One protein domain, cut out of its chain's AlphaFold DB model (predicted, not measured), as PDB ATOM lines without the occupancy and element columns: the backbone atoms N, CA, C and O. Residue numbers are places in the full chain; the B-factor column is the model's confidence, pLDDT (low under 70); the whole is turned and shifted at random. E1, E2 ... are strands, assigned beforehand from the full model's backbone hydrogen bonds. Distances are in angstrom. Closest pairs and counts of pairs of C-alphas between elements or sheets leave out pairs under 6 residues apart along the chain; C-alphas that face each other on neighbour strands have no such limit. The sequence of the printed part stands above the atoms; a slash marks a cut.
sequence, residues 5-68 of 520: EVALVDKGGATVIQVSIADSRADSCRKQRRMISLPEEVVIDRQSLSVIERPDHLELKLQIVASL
ATOM      1  N   GLU A   5     -18.634 -22.739  15.153       88.75
ATOM      2  CA  GLU A   5     -18.159 -23.307  13.897       88.75
ATOM      3  C   GLU A   5     -18.971 -24.573  13.605       88.75
ATOM      4  O   GLU A   5     -18.850 -25.573  14.319       88.75
ATOM      5  N   VAL A   6     -19.829 -24.520  12.583       89.56
ATOM      6  CA  VAL A   6     -20.682 -25.644  12.173       89.56
ATOM      7  C   VAL A   6     -20.192 -26.200  10.843       89.56
ATOM      8  O   VAL A   6     -19.954 -25.445   9.905       89.56
ATOM      9  N   ALA A   7     -20.056 -27.520  10.757       92.19
ATOM     10  CA  ALA A   7     -19.670 -28.221   9.537       92.19
ATOM     11  C   ALA A   7     -20.492 -29.502   9.364       92.19
ATOM     12  O   ALA A   7     -20.797 -30.183  10.345       92.19
ATOM     13  N   LEU A   8     -20.799 -29.867   8.121       89.88
ATOM     14  CA  LEU A   8     -21.277 -31.209   7.785       89.88
ATOM     15  C   LEU A   8     -20.069 -32.150   7.711       89.88
ATOM     16  O   LEU A   8     -19.072 -31.833   7.065       89.88
ATOM     17  N   VAL A   9     -20.140 -33.283   8.410       93.19
ATOM     18  CA  VAL A   9     -19.043 -34.251   8.531       93.19
ATOM     19  C   VAL A   9     -19.581 -35.656   8.301       93.19
ATOM     20  O   VAL A   9     -20.461 -36.112   9.031       93.19
ATOM     21  N   ASP A  10     -19.013 -36.361   7.329       89.94
ATOM     22  CA  ASP A  10     -19.330 -37.763   7.062       89.94
ATOM     23  C   ASP A  10     -18.715 -38.672   8.132       89.94
ATOM     24  O   ASP A  10     -17.515 -38.599   8.415       89.94
ATOM     25  N   LYS A  11     -19.530 -39.536   8.746       87.69
ATOM     26  CA  LYS A  11     -19.085 -40.505   9.758       87.69
ATOM     27  C   LYS A  11     -19.760 -41.854   9.536       87.69
ATOM     28  O   LYS A  11     -20.900 -42.055   9.930       87.69
ATOM     29  N   GLY A  12     -19.023 -42.786   8.929       85.00
ATOM     30  CA  GLY A  12     -19.477 -44.168   8.733       85.00
ATOM     31  C   GLY A  12     -20.576 -44.351   7.680       85.00
ATOM     32  O   GLY A  12     -21.258 -45.364   7.718       85.00
ATOM     33  N   GLY A  13     -20.752 -43.390   6.768       82.25
ATOM     34  CA  GLY A  13     -21.827 -43.368   5.764       82.25
ATOM     35  C   GLY A  13     -22.884 -42.299   6.053       82.25
ATOM     36  O   GLY A  13     -23.322 -41.611   5.137       82.25
ATOM     37  N   ALA A  14     -23.203 -42.065   7.328       82.06
ATOM     38  CA  ALA A  14     -24.120 -41.005   7.735       82.06
ATOM     39  C   ALA A  14     -23.486 -39.604   7.612       82.06
ATOM     40  O   ALA A  14     -22.346 -39.378   8.037       82.06
ATOM     41  N   THR A  15     -24.254 -38.637   7.097       86.62
ATOM     42  CA  THR A  15     -23.917 -37.205   7.190       86.62
ATOM     43  C   THR A  15     -24.299 -36.693   8.582       86.62
ATOM     44  O   THR A  15     -25.413 -36.914   9.053       86.62
ATOM     45  N   VAL A  16     -23.389 -35.996   9.267       90.69
ATOM     46  CA  VAL A  16     -23.601 -35.539  10.650       90.69
ATOM     47  C   VAL A  16     -23.248 -34.060  10.782       90.69
ATOM     48  O   VAL A  16     -22.155 -33.643  10.400       90.69
ATOM     49  N   ILE A  17     -24.133 -33.255  11.374       92.50
ATOM     50  CA  ILE A  17     -23.835 -31.848  11.671       92.50
ATOM     51  C   ILE A  17     -22.919 -31.803  12.899       92.50
ATOM     52  O   ILE A  17     -23.314 -32.200  13.996       92.50
ATOM     53  N   GLN A  18     -21.691 -31.316  12.738       93.81
ATOM     54  CA  GLN A  18     -20.768 -31.040  13.836       93.81
ATOM     55  C   GLN A  18     -20.840 -29.560  14.212       93.81
ATOM     56  O   GLN A  18     -20.358 -28.710  13.470       93.81
ATOM     57  N   VAL A  19     -21.376 -29.260  15.394       92.12
ATOM     58  CA  VAL A  19     -21.389 -27.914  15.983       92.12
ATOM     59  C   VAL A  19     -20.228 -27.802  16.970       92.12
ATOM     60  O   VAL A  19     -20.152 -28.577  17.925       92.12
ATOM     61  N   SER A  20     -19.321 -26.849  16.762       89.81
ATOM     62  CA  SER A  20     -18.171 -26.583  17.637       89.81
ATOM     63  C   SER A  20     -18.296 -25.196  18.267       89.81
ATOM     64  O   SER A  20     -18.069 -24.189  17.603       89.81
ATOM     65  N   ILE A  21     -18.644 -25.134  19.552       88.38
ATOM     66  CA  ILE A  21     -18.806 -23.879  20.297       88.38
ATOM     67  C   ILE A  21     -17.507 -23.578  21.052       88.38
ATOM     68  O   ILE A  21     -16.987 -24.435  21.770       88.38
ATOM     69  N   ALA A  22     -16.966 -22.370  20.897       83.19
ATOM     70  CA  ALA A  22     -15.876 -21.888  21.740       83.19
ATOM     71  C   ALA A  22     -16.400 -21.572  23.154       83.19
ATOM     72  O   ALA A  22     -17.297 -20.742  23.301       83.19
ATOM     73  N   ASP A  23     -15.851 -22.223  24.184       78.44
ATOM     74  CA  ASP A  23     -16.170 -21.895  25.577       78.44
ATOM     75  C   ASP A  23     -15.595 -20.513  25.922       78.44
ATOM     76  O   ASP A  23     -14.393 -20.275  25.802       78.44
ATOM     77  N   SER A  24     -16.463 -19.584  26.321       71.38
ATOM     78  CA  SER A  24     -16.111 -18.194  26.615       71.38
ATOM     79  C   SER A  24     -15.581 -17.972  28.036       71.38
ATOM     80  O   SER A  24     -15.298 -16.831  28.402       71.38
ATOM     81  N   ARG A  25     -15.467 -19.028  28.857       68.62
ATOM     82  CA  ARG A  25     -15.138 -18.935  30.292       68.62
ATOM     83  C   ARG A  25     -13.819 -19.589  30.711       68.62
ATOM     84  O   ARG A  25     -13.562 -19.674  31.911       68.62
ATOM     85  N   ALA A  26     -12.979 -20.032  29.775       57.72
ATOM     86  CA  ALA A  26     -11.708 -20.680  30.102       57.72
ATOM     87  C   ALA A  26     -10.547 -20.232  29.202       57.72
ATOM     88  O   ALA A  26     -10.638 -20.324  27.982       57.72
ATOM     89  N   ASP A  27      -9.390 -19.934  29.806       62.81
ATOM     90  CA  ASP A  27      -8.091 -19.754  29.120       62.81
ATOM     91  C   ASP A  27      -7.543 -21.053  28.476       62.81
ATOM     92  O   ASP A  27      -6.387 -21.134  28.062       62.81
ATOM     93  N   SER A  28      -8.360 -22.108  28.390       60.22
ATOM     94  CA  SER A  28      -8.034 -23.348  27.687       60.22
ATOM     95  C   SER A  28      -8.826 -23.421  26.384       60.22
ATOM     96  O   SER A  28     -10.051 -23.340  26.416       60.22
ATOM     97  N   CYS A  29      -8.152 -23.663  25.256       63.88
ATOM     98  CA  CYS A  29      -8.737 -23.709  23.904       63.88
ATOM     99  C   CYS A  29      -9.654 -24.930  23.630       63.88
ATOM    100  O   CYS A  29      -9.599 -25.546  22.564       63.88
ATOM    101  N   ARG A  30     -10.491 -25.325  24.594       75.06
ATOM    102  CA  ARG A  30     -11.416 -26.460  24.516       75.06
ATOM    103  C   ARG A  30     -12.722 -26.038  23.835       75.06
ATOM    104  O   ARG A  30     -13.687 -25.678  24.499       75.06
ATOM    105  N   LYS A  31     -12.776 -26.136  22.501       82.56
ATOM    106  CA  LYS A  31     -14.050 -26.077  21.758       82.56
ATOM    107  C   LYS A  31     -14.952 -27.244  22.188       82.56
ATOM    108  O   LYS A  31     -14.571 -28.405  22.016       82.56
ATOM    109  N   GLN A  32     -16.148 -26.961  22.701       83.81
ATOM    110  CA  GLN A  32     -17.154 -27.989  22.970       83.81
ATOM    111  C   GLN A  32     -17.769 -28.442  21.643       83.81
ATOM    112  O   GLN A  32     -18.366 -27.643  20.925       83.81
ATOM    113  N   ARG A  33     -17.641 -29.732  21.317       88.94
ATOM    114  CA  ARG A  33     -18.246 -30.321  20.116       88.94
ATOM    115  C   ARG A  33     -19.554 -31.033  20.447       88.94
ATOM    116  O   ARG A  33     -19.612 -31.830  21.383       88.94
ATOM    117  N   ARG A  34     -20.582 -30.782  19.643       89.06
ATOM    118  CA  ARG A  34     -21.828 -31.553  19.573       89.06
ATOM    119  C   ARG A  34     -21.966 -32.135  18.169       89.06
ATOM    120  O   ARG A  34     -21.556 -31.511  17.195       89.06
ATOM    121  N   MET A  35     -22.531 -33.333  18.088       89.31
ATOM    122  CA  MET A  35     -22.885 -33.993  16.834       89.31
ATOM    123  C   MET A  35     -24.409 -34.108  16.781       89.31
ATOM    124  O   MET A  35     -25.004 -34.523  17.774       89.31
ATOM    125  N   ILE A  36     -25.017 -33.770  15.648       88.38
ATOM    126  CA  ILE A  36     -26.432 -34.021  15.360       88.38
ATOM    127  C   ILE A  36     -26.467 -34.964  14.158       88.38
ATOM    128  O   ILE A  36     -26.100 -34.570  13.049       88.38
ATOM    129  N   SER A  37     -26.833 -36.223  14.395       84.81
ATOM    130  CA  SER A  37     -27.000 -37.217  13.332       84.81
ATOM    131  C   SER A  37     -28.217 -36.873  12.488       84.81
ATOM    132  O   SER A  37     -29.299 -36.651  13.031       84.81
ATOM    133  N   LEU A  38     -28.036 -36.848  11.172       81.38
ATOM    134  CA  LEU A  38     -29.134 -36.820  10.216       81.38
ATOM    135  C   LEU A  38     -29.468 -38.269   9.823       81.38
ATOM    136  O   LEU A  38     -28.558 -39.103   9.812       81.38
ATOM    137  N   PRO A  39     -30.731 -38.596   9.504       74.81
ATOM    138  CA  PRO A  39     -31.069 -39.893   8.926       74.81
ATOM    139  C   PRO A  39     -30.363 -40.088   7.580       74.81
ATOM    140  O   PRO A  39     -30.240 -39.145   6.798       74.81
ATOM    141  N   GLU A  40     -29.913 -41.313   7.307       75.12
ATOM    142  CA  GLU A  40     -29.056 -41.650   6.153       75.12
ATOM    143  C   GLU A  40     -29.722 -41.373   4.791       75.12
ATOM    144  O   GLU A  40     -29.048 -41.210   3.779       75.12
ATOM    145  N   GLU A  41     -31.049 -41.268   4.779       70.31
ATOM    146  CA  GLU A  41     -31.889 -41.043   3.602       70.31
ATOM    147  C   GLU A  41     -31.932 -39.572   3.144       70.31
ATOM    148  O   GLU A  41     -32.391 -39.295   2.034       70.31
ATOM    149  N   VAL A  42     -31.497 -38.617   3.978       73.69
ATOM    150  CA  VAL A  42     -31.656 -37.173   3.725       73.69
ATOM    151  C   VAL A  42     -30.441 -36.604   2.986       73.69
ATOM    152  O   VAL A  42     -29.409 -36.302   3.588       73.69
ATOM    153  N   VAL A  43     -30.575 -36.375   1.677       79.75
ATOM    154  CA  VAL A  43     -29.563 -35.677   0.875       79.75
ATOM    155  C   VAL A  43     -29.751 -34.173   1.022       79.75
ATOM    156  O   VAL A  43     -30.693 -33.582   0.490       79.75
ATOM    157  N   ILE A  44     -28.823 -33.541   1.731       86.62
ATOM    158  CA  ILE A  44     -28.782 -32.091   1.936       86.62
ATOM    159  C   ILE A  44     -27.777 -31.456   0.971       86.62
ATOM    160  O   ILE A  44     -26.676 -31.984   0.792       86.62
ATOM    161  N   ASP A  45     -28.110 -30.292   0.409       88.25
ATOM    162  CA  ASP A  45     -27.106 -29.452  -0.243       88.25
ATOM    163  C   ASP A  45     -26.108 -28.944   0.804       88.25
ATOM    164  O   ASP A  45     -26.439 -28.146   1.684       88.25
ATOM    165  N   ARG A  46     -24.851 -29.371   0.676       84.56
ATOM    166  CA  ARG A  46     -23.772 -28.984   1.588       84.56
ATOM    167  C   ARG A  46     -23.437 -27.490   1.527       84.56
ATOM    168  O   ARG A  46     -22.822 -26.995   2.468       84.56
ATOM    169  N   GLN A  47     -23.838 -26.783   0.466       89.00
ATOM    170  CA  GLN A  47     -23.628 -25.341   0.297       89.00
ATOM    171  C   GLN A  47     -24.738 -24.503   0.961       89.00
ATOM    172  O   GLN A  47     -24.482 -23.386   1.400       89.00
ATOM    173  N   SER A  48     -25.944 -25.060   1.117       86.94
ATOM    174  CA  SER A  48     -27.107 -24.398   1.730       86.94
ATOM    175  C   SER A  48     -27.043 -24.185   3.250       86.94
ATOM    176  O   SER A  48     -27.879 -23.453   3.792       86.94
ATOM    177  N   LEU A  49     -26.096 -24.825   3.955       88.88
ATOM    178  CA  LEU A  49     -25.975 -24.717   5.413       88.88
ATOM    179  C   LEU A  49     -25.681 -23.268   5.822       88.88
ATOM    180  O   LEU A  49     -24.559 -22.782   5.702       88.88
ATOM    181  N   SER A  50     -26.684 -22.614   6.398       89.50
ATOM    182  CA  SER A  50     -26.548 -21.315   7.053       89.50
ATOM    183  C   SER A  50     -26.852 -21.420   8.547       89.50
ATOM    184  O   SER A  50     -27.727 -22.168   8.989       89.50
ATOM    185  N   VAL A  51     -26.073 -20.679   9.337       89.00
ATOM    186  CA  VAL A  51     -26.098 -20.686  10.803       89.00
ATOM    187  C   VAL A  51     -26.438 -19.282  11.275       89.00
ATOM    188  O   VAL A  51     -25.755 -18.326  10.910       89.00
ATOM    189  N   ILE A  52     -27.469 -19.155  12.104       89.88
ATOM    190  CA  ILE A  52     -27.876 -17.886  12.703       89.88
ATOM    191  C   ILE A  52     -27.693 -18.008  14.222       89.88
ATOM    192  O   ILE A  52     -28.411 -18.751  14.893       89.88
ATOM    193  N   GLU A  53     -26.699 -17.295  14.765       84.75
ATOM    194  CA  GLU A  53     -26.474 -17.190  16.215       84.75
ATOM    195  C   GLU A  53     -27.616 -16.367  16.839       84.75
ATOM    196  O   GLU A  53     -27.821 -15.203  16.484       84.75
ATOM    197  N   ARG A  54     -28.372 -16.966  17.765       87.44
ATOM    198  CA  ARG A  54     -29.366 -16.282  18.605       87.44
ATOM    199  C   ARG A  54     -28.823 -16.172  20.044       87.44
ATOM    200  O   ARG A  54     -27.862 -16.864  20.379       87.44
ATOM    201  N   PRO A  55     -29.382 -15.306  20.914       84.00
ATOM    202  CA  PRO A  55     -28.864 -15.111  22.277       84.00
ATOM    203  C   PRO A  55     -28.902 -16.366  23.167       84.00
ATOM    204  O   PRO A  55     -28.186 -16.438  24.163       84.00
ATOM    205  N   ASP A  56     -29.760 -17.321  22.818       86.94
ATOM    206  CA  ASP A  56     -30.147 -18.498  23.596       86.94
ATOM    207  C   ASP A  56     -29.994 -19.830  22.827       86.94
ATOM    208  O   ASP A  56     -29.909 -20.887  23.452       86.94
ATOM    209  N   HIS A  57     -29.925 -19.799  21.489       86.88
ATOM    210  CA  HIS A  57     -29.828 -20.990  20.636       86.88
ATOM    211  C   HIS A  57     -29.073 -20.737  19.314       86.88
ATOM    212  O   HIS A  57     -28.685 -19.615  18.992       86.88
ATOM    213  N   LEU A  58     -28.861 -21.799  18.528       84.12
ATOM    214  CA  LEU A  58     -28.366 -21.719  17.149       84.12
ATOM    215  C   LEU A  58     -29.473 -22.177  16.198       84.12
ATOM    216  O   LEU A  58     -29.938 -23.312  16.291       84.12
ATOM    217  N   GLU A  59     -29.884 -21.304  15.287       86.81
ATOM    218  CA  GLU A  59     -30.847 -21.612  14.228       86.81
ATOM    219  C   GLU A  59     -30.070 -22.100  12.995       86.81
ATOM    220  O   GLU A  59     -29.237 -21.375  12.444       86.81
ATOM    221  N   LEU A  60     -30.308 -23.350  12.587       89.12
ATOM    222  CA  LEU A  60     -29.645 -23.998  11.453       89.12
ATOM    223  C   LEU A  60     -30.629 -24.120  10.288       89.12
ATOM    224  O   LEU A  60     -31.701 -24.701  10.448       89.12
ATOM    225  N   LYS A  61     -30.255 -23.611   9.112       87.56
ATOM    226  CA  LYS A  61     -31.025 -23.749   7.870       87.56
ATOM    227  C   LYS A  61     -30.236 -24.577   6.873       87.56
ATOM    228  O   LYS A  61     -29.050 -24.339   6.673       87.56
ATOM    229  N   LEU A  62     -30.908 -25.569   6.298       90.94
ATOM    230  CA  LEU A  62     -30.365 -26.605   5.426       90.94
ATOM    231  C   LEU A  62     -31.421 -26.890   4.348       90.94
ATOM    232  O   LEU A  62     -32.585 -27.109   4.680       90.94
ATOM    233  N   GLN A  63     -31.031 -26.889   3.076       85.31
ATOM    234  CA  GLN A  63     -31.898 -27.245   1.957       85.31
ATOM    235  C   GLN A  63     -31.751 -28.735   1.646       85.31
ATOM    236  O   GLN A  63     -30.671 -29.214   1.298       85.31
ATOM    237  N   ILE A  64     -32.854 -29.472   1.751       83.81
ATOM    238  CA  ILE A  64     -32.924 -30.874   1.331       83.81
ATOM    239  C   ILE A  64     -33.055 -30.893  -0.197       83.81
ATOM    240  O   ILE A  64     -33.953 -30.263  -0.753       83.81
ATOM    241  N   VAL A  65     -32.138 -31.587  -0.871       77.62
ATOM    242  CA  VAL A  65     -32.100 -31.743  -2.337       77.62
ATOM    243  C   VAL A  65     -32.920 -32.955  -2.766       77.62
ATOM    244  O   VAL A  65     -33.631 -32.901  -3.765       77.62
ATOM    245  N   ALA A  66     -32.840 -34.038  -1.993       60.75
ATOM    246  CA  ALA A  66     -33.654 -35.232  -2.157       60.75
ATOM    247  C   ALA A  66     -33.736 -35.996  -0.830       60.75
ATOM    248  O   ALA A  66     -32.762 -36.045  -0.081       60.75
ATOM    249  N   SER A  67     -34.853 -36.674  -0.580       51.91
ATOM    250  CA  SER A  67     -34.844 -37.848   0.294       51.91
ATOM    251  C   SER A  67     -34.643 -39.063  -0.607       51.91
ATOM    252  O   SER A  67     -35.535 -39.395  -1.384       51.91
ATOM    253  N   LEU A  68     -33.463 -39.692  -0.569       47.31
ATOM    254  CA  LEU A  68     -33.139 -40.848  -1.424       47.31
ATOM    255  C   LEU A  68     -33.683 -42.182  -0.890       47.31
ATOM    256  O   LEU A  68     -33.523 -43.211  -1.543       47.31
TER     257      LEU A  68
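AT A GLANCE: This is residues 5 to 68 of the 520 residues of an uncharacterized protein of Klebsormidium nitens (UniProt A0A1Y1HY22). A strongly twisted sheet of three strands, E1 to E3, makes one wall, and a thinner two-stranded ribbon bends alongside it, largely separate; E5 and E6 form one part of the ribbon, E4 and E7 the other. The loop residues 24 to 29 stick out beyond the sheet. The printed part has 64 residues, no named helix and seven named strands, E1 to E7 in chain order; its class is all strand, and its three sheets are antiparallel. It is loose, with a radius of gyration of the C-alphas of 13.5 A and spans of 44 by 26 by 17 A.

IN THESE COORDINATES: Find C-alpha 5 at (-18.159, -23.307, 13.897), where E1 begins; it runs 17.7 A over residues 5 to 11. E2, residues 14 to 22, covers 25.1 A, and E3, residues 31 to 37, covers 19.0 A. Next come E4, residues 42 to 44, 6.1 A, and E5, residues 50 to 53, 10.0 A. E6, residues 58 to 61, spans 9.9 A; E7, residues 64 to 67, spans 7.3 A and ends at C-alpha 67, (-34.844, -37.848, 0.294).

HOW THE PARTS SIT: Begin with the meander E1 E2 E3, each strand the antiparallel neighbour of the one before. In the hairpin E1 and E2, look at N 7 and O 18, 3.0 A apart; in the hairpin E2 and E3, at N 19 and O 34, 2.9 A. The closest C-alphas of E1 and E5 are those of Val 6 and Val 51, 7.5 A apart. E5 and E6 form a hairpin, with N 52 and O 59 at 2.9 A. E6 runs on into E7 at 72 degrees, and E7 pairs antiparallel with E4 through N 43 and O 66, 2.8 A.

THE WHOLE: The C-alphas of Asp 27 and Leu 68 are farthest apart, at 44.8 A. The printed part has no cut and no long link. Look for pLDDT under 70 at residues 25 to 29 and 66 to 68.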